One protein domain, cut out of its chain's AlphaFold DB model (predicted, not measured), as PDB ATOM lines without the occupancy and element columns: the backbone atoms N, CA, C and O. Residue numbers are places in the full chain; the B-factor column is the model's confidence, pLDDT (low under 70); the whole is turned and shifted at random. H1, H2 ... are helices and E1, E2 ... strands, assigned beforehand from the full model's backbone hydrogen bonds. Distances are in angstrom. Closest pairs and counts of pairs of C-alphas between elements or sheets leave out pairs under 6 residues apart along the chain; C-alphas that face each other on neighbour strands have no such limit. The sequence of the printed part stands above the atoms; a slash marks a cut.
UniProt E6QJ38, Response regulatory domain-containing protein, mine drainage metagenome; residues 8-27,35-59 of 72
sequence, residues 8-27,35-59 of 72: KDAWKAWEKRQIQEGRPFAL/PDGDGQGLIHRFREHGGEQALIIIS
ATOM      1  N   LYS A   8     174.898 172.483 223.811       90.06
ATOM      2  CA  LYS A   8     174.187 173.764 223.769       90.06
ATOM      3  C   LYS A   8     173.132 173.879 224.871       90.06
ATOM      4  O   LYS A   8     173.046 174.916 225.534       90.06
ATOM      5  N   ASP A   9     172.345 172.829 225.078       91.00
ATOM      6  CA  ASP A   9     171.308 172.809 226.109       91.00
ATOM      7  C   ASP A   9     171.912 172.766 227.517       91.00
ATOM      8  O   ASP A   9     171.466 173.506 228.399       91.00
ATOM      9  N   ALA A  10     172.971 171.974 227.716       90.62
ATOM     10  CA  ALA A  10     173.711 171.919 228.973       90.62
ATOM     11  C   ALA A  10     174.285 173.296 229.345       90.62
ATOM     12  O   ALA A  10     174.123 173.745 230.483       90.62
ATOM     13  N   TRP A  11     174.879 174.007 228.379       92.94
ATOM     14  CA  TRP A  11     175.366 175.374 228.582       92.94
ATOM     15  C   TRP A  11     174.239 176.327 228.979       92.94
ATOM     16  O   TRP A  11     174.355 177.045 229.970       92.94
ATOM     17  N   LYS A  12     173.121 176.310 228.245       94.19
ATOM     18  CA  LYS A  12     171.983 177.196 228.514       94.19
ATOM     19  C   LYS A  12     171.394 176.970 229.911       94.19
ATOM     20  O   LYS A  12     171.028 177.928 230.591       94.19
ATOM     21  N   ALA A  13     171.308 175.714 230.347       93.25
ATOM     22  CA  ALA A  13     170.842 175.370 231.687       93.25
ATOM     23  C   ALA A  13     171.808 175.866 232.775       93.25
ATOM     24  O   ALA A  13     171.365 176.407 233.791       93.25
ATOM     25  N   TRP A  14     173.116 175.714 232.545       94.88
ATOM     26  CA  TRP A  14     174.156 176.211 233.439       94.88
ATOM     27  C   TRP A  14     174.122 177.733 233.569       94.88
ATOM     28  O   TRP A  14     173.976 178.235 234.679       94.88
ATOM     29  N   GLU A  15     174.155 178.459 232.450       95.81
ATOM     30  CA  GLU A  15     174.148 179.926 232.410       95.81
ATOM     31  C   GLU A  15     172.935 180.509 233.141       95.81
ATOM     32  O   GLU A  15     173.075 181.408 233.970       95.81
ATOM     33  N   LYS A  16     171.745 179.947 232.902       95.88
ATOM     34  CA  LYS A  16     170.525 180.369 233.591       95.88
ATOM     35  C   LYS A  16     170.662 180.237 235.108       95.88
ATOM     36  O   LYS A  16     170.444 181.204 235.829       95.88
ATOM     37  N   ARG A  17     171.031 179.057 235.607       95.19
ATOM     38  CA  ARG A  17     171.109 178.840 237.058       95.19
ATOM     39  C   ARG A  17     172.228 179.633 237.714       95.19
ATOM     40  O   ARG A  17     172.050 180.146 238.812       95.19
ATOM     41  N   GLN A  18     173.370 179.718 237.050       94.00
ATOM     42  CA  GLN A  18     174.581 180.296 237.616       94.00
ATOM     43  C   GLN A  18     174.555 181.812 237.584       94.00
ATOM     44  O   GLN A  18     174.725 182.457 238.612       94.00
ATOM     45  N   ILE A  19     174.294 182.374 236.407       93.69
ATOM     46  CA  ILE A  19     174.435 183.807 236.169       93.69
ATOM     47  C   ILE A  19     173.101 184.514 236.390       93.69
ATOM     48  O   ILE A  19     173.057 185.541 237.056       93.69
ATOM     49  N   GLN A  20     172.004 183.972 235.853       95.81
ATOM     50  CA  GLN A  20     170.713 184.671 235.895       95.81
ATOM     51  C   GLN A  20     170.002 184.482 237.241       95.81
ATOM     52  O   GLN A  20     169.407 185.420 237.760       95.81
ATOM     53  N   GLU A  21     170.056 183.277 237.813       96.69
ATOM     54  CA  GLU A  21     169.353 182.952 239.060       96.69
ATOM     55  C   GLU A  21     170.237 183.040 240.313       96.69
ATOM     56  O   GLU A  21     169.701 183.022 241.421       96.69
ATOM     57  N   GLY A  22     171.569 183.097 240.168       94.69
ATOM     58  CA  GLY A  22     172.504 183.083 241.301       94.69
ATOM     59  C   GLY A  22     172.395 181.819 242.165       94.69
ATOM     60  O   GLY A  22     172.590 181.864 243.379       94.69
ATOM     61  N   ARG A  23     172.012 180.689 241.560       95.19
ATOM     62  CA  ARG A  23     171.757 179.397 242.215       95.19
ATOM     63  C   ARG A  23     172.634 178.305 241.599       95.19
ATOM     64  O   ARG A  23     172.106 177.461 240.857       95.19
ATOM     65  N   PRO A  24     173.946 178.303 241.911       93.69
ATOM     66  CA  PRO A  24     174.888 177.322 241.393       93.69
ATOM     67  C   PRO A  24     174.420 175.890 241.598       93.69
ATOM     68  O   PRO A  24     173.826 175.537 242.620       93.69
ATOM     69  N   PHE A  25     174.739 175.038 240.627       93.75
ATOM     70  CA  PHE A  25     174.717 173.603 240.865       93.75
ATOM     71  C   PHE A  25     175.791 173.265 241.900       93.75
ATOM     72  O   PHE A  25     176.908 173.753 241.798       93.75
ATOM     73  N   ALA A  26     175.489 172.411 242.875       93.88
ATOM     74  CA  ALA A  26     176.521 171.898 243.782       93.88
ATOM     75  C   ALA A  26     177.434 170.872 243.080       93.88
ATOM     76  O   ALA A  26     178.623 170.762 243.379       93.88
ATOM     77  N   LEU A  27     176.862 170.130 242.130       94.25
ATOM     78  CA  LEU A  27     177.488 169.028 241.413       94.25
ATOM     79  C   LEU A  27     176.935 168.969 239.989       94.25
ATOM     80  O   LEU A  27     175.731 169.131 239.786       94.25
ATOM     81  N   PRO A  35     176.162 164.663 221.978       80.75
ATOM     82  CA  PRO A  35     175.854 164.403 220.570       80.75
ATOM     83  C   PRO A  35     176.309 165.511 219.605       80.75
ATOM     84  O   PRO A  35     176.443 165.262 218.409       80.75
ATOM     85  N   ASP A  36     176.524 166.729 220.098       82.19
ATOM     86  CA  ASP A  36     176.776 167.944 219.315       82.19
ATOM     87  C   ASP A  36     178.089 168.657 219.674       82.19
ATOM     88  O   ASP A  36     178.300 169.785 219.223       82.19
ATOM     89  N   GLY A  37     178.993 168.054 220.455       70.19
ATOM     90  CA  GLY A  37     180.277 168.715 220.678       70.19
ATOM     91  C   GLY A  37     181.203 168.143 221.738       70.19
ATOM     92  O   GLY A  37     181.039 167.042 222.251       70.19
ATOM     93  N   ASP A  38     182.223 168.949 222.031       81.12
ATOM     94  CA  ASP A  38     183.318 168.627 222.937       81.12
ATOM     95  C   ASP A  38     182.937 168.870 224.405       81.12
ATOM     96  O   ASP A  38     182.999 169.994 224.916       81.12
ATOM     97  N   GLY A  39     182.573 167.795 225.106       80.19
ATOM     98  CA  GLY A  39     182.317 167.837 226.545       80.19
ATOM     99  C   GLY A  39     183.522 168.314 227.372       80.19
ATOM    100  O   GLY A  39     183.323 168.847 228.462       80.19
ATOM    101  N   GLN A  40     184.763 168.205 226.871       84.75
ATOM    102  CA  GLN A  40     185.935 168.747 227.572       84.75
ATOM    103  C   GLN A  40     185.976 170.274 227.511       84.75
ATOM    104  O   GLN A  40     186.159 170.926 228.540       84.75
ATOM    105  N   GLY A  41     185.743 170.854 226.332       87.62
ATOM    106  CA  GLY A  41     185.607 172.297 226.160       87.62
ATOM    107  C   GLY A  41     184.522 172.891 227.060       87.62
ATOM    108  O   GLY A  41     184.689 173.991 227.587       87.62
ATOM    109  N   LEU A  42     183.448 172.141 227.330       89.25
ATOM    110  CA  LEU A  42     182.406 172.573 228.262       89.25
ATOM    111  C   LEU A  42     182.922 172.710 229.707       89.25
ATOM    112  O   LEU A  42     182.557 173.664 230.392       89.25
ATOM    113  N   ILE A  43     183.811 171.815 230.157       89.88
ATOM    114  CA  ILE A  43     184.455 171.917 231.480       89.88
ATOM    115  C   ILE A  43     185.273 173.205 231.570       89.88
ATOM    116  O   ILE A  43     185.142 173.941 232.549       89.88
ATOM    117  N   HIS A  44     186.096 173.484 230.554       89.75
ATOM    118  CA  HIS A  44     186.911 174.696 230.525       89.75
ATOM    119  C   HIS A  44     186.032 175.944 230.588       89.75
ATOM    120  O   HIS A  44     186.221 176.794 231.457       89.75
ATOM    121  N   ARG A  45     184.984 175.972 229.761       91.88
ATOM    122  CA  ARG A  45     184.034 177.077 229.703       91.88
ATOM    123  C   ARG A  45     183.348 177.333 231.044       91.88
ATOM    124  O   ARG A  45     183.194 178.491 231.423       91.88
ATOM    125  N   PHE A  46     182.965 176.290 231.788       92.88
ATOM    126  CA  PHE A  46     182.429 176.463 233.143       92.88
ATOM    127  C   PHE A  46     183.425 177.170 234.064       92.88
ATOM    128  O   PHE A  46     183.034 178.100 234.759       92.88
ATOM    129  N   ARG A  47     184.698 176.754 234.063       91.88
ATOM    130  CA  ARG A  47     185.731 177.343 234.931       91.88
ATOM    131  C   ARG A  47     186.046 178.791 234.554       91.88
ATOM    132  O   ARG A  47     186.116 179.634 235.438       91.88
ATOM    133  N   GLU A  48     186.152 179.101 233.262       94.25
ATOM    134  CA  GLU A  48     186.369 180.476 232.780       94.25
ATOM    135  C   GLU A  48     185.257 181.442 233.211       94.25
ATOM    136  O   GLU A  48     185.507 182.629 233.405       94.25
ATOM    137  N   HIS A  49     184.035 180.935 233.393       93.69
ATOM    138  CA  HIS A  49     182.875 181.725 233.807       93.69
ATOM    139  C   HIS A  49     182.588 181.614 235.318       93.69
ATOM    140  O   HIS A  49     181.467 181.874 235.751       93.69
ATOM    141  N   GLY A  50     183.584 181.232 236.127       91.62
ATOM    142  CA  GLY A  50     183.486 181.206 237.594       91.62
ATOM    143  C   GLY A  50     182.722 180.009 238.164       91.62
ATOM    144  O   GLY A  50     182.216 180.058 239.284       91.62
ATOM    145  N   GLY A  51     182.583 178.934 237.392       92.06
ATOM    146  CA  GLY A  51     181.992 177.694 237.869       92.06
ATOM    147  C   GLY A  51     182.911 176.985 238.853       92.06
ATOM    148  O   GLY A  51     183.927 176.433 238.448       92.06
ATOM    149  N   GLU A  52     182.509 176.920 240.120       91.56
ATOM    150  CA  GLU A  52     183.250 176.243 241.196       91.56
ATOM    151  C   GLU A  52     182.700 174.850 241.535       91.56
ATOM    152  O   GLU A  52     183.306 174.094 242.290       91.56
ATOM    153  N   GLN A  53     181.579 174.458 240.933       91.94
ATOM    154  CA  GLN A  53     180.911 173.196 241.229       91.94
ATOM    155  C   GLN A  53     181.786 171.957 240.988       91.94
ATOM    156  O   GLN A  53     182.636 171.914 240.088       91.94
ATOM    157  N   ALA A  54     181.531 170.910 241.774       92.94
ATOM    158  CA  ALA A  54     182.146 169.609 241.561       92.94
ATOM    159  C   ALA A  54     181.670 169.003 240.228       92.94
ATOM    160  O   ALA A  54     180.521 169.192 239.816       92.94
ATOM    161  N   LEU A  55     182.553 168.264 239.556       92.12
ATOM    162  CA  LEU A  55     182.280 167.613 238.275       92.12
ATOM    163  C   LEU A  55     182.567 166.117 238.391       92.12
ATOM    164  O   LEU A  55     183.686 165.726 238.713       92.12
ATOM    165  N   ILE A  56     181.564 165.293 238.095       91.56
ATOM    166  CA  ILE A  56     181.739 163.859 237.853       91.56
ATOM    167  C   ILE A  56     181.628 163.650 236.352       91.56
ATOM    168  O   ILE A  56     180.646 164.055 235.733       91.56
ATOM    169  N   ILE A  57     182.648 163.026 235.775       88.44
ATOM    170  CA  ILE A  57     182.755 162.834 234.334       88.44
ATOM    171  C   ILE A  57     182.432 161.378 234.003       88.44
ATOM    172  O   ILE A  57     183.040 160.463 234.556       88.44
ATOM    173  N   ILE A  58     181.490 161.173 233.084       86.06
ATOM    174  CA  ILE A  58     181.192 159.884 232.467       86.06
ATOM    175  C   ILE A  58     181.821 159.890 231.074       86.06
ATOM    176  O   ILE A  58     181.649 160.826 230.297       86.06
ATOM    177  N   SER A  59     182.580 158.847 230.754       78.56
ATOM    178  CA  SER A  59     183.203 158.691 229.443       78.56
ATOM    179  C   SER A  59     183.111 157.240 228.994       78.56
ATOM    180  O   SER A  59     183.383 156.321 229.767       78.56
TER     181      SER A  59
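Overview. This is residues 8 to 27 and 35 to 59 of the 72 residues of the protein "Response regulatory domain-containing protein" of mine drainage metagenome (UniProt E6QJ38). Helices H1 and H2 lie side by side, loosely spaced and running the same way, and after H2 the chain folds back into a lone strand, E1. The three long parts make a triangle, with E1 nearer to H2 than to H1. The printed part has 45 residues, in the order H1, H2, E1; it is mostly helix and compact, with a radius of gyration of the C-alphas of 10.4 A and spans of 28 by 19 by 17 A.

Arrangement. H1, residues 8 to 20, and H2, residues 39 to 48, are close but not clearly touching; their closest C-alphas, of Trp 11 and Leu 42, are 7.6 A apart. They run the same way at a shallow tilt of 17 degrees. E1, residues 54 to 58, pairs with no named strand. H2 and E1 are near each other, their closest C-alphas 8.3 A apart. H1 and E1 are apart. In H1 and H2 every O i to N i+4 pair is within hydrogen-bond range.

Along the chain. H1 spans 16.7 A from C-alpha 8 at (174.187, 173.764, 223.769). H2 spans 14.7 A. E1 spans 13.3 A, to C-alpha 58 at (181.192, 159.884, 232.467).

Size, cuts and confidence. Residues 28 to 34 are not printed, and C-alphas 27 and 35 are 21.4 A apart across the cut. The link from H2 to E1 is tight. No printed residue is under 70 in pLDDT.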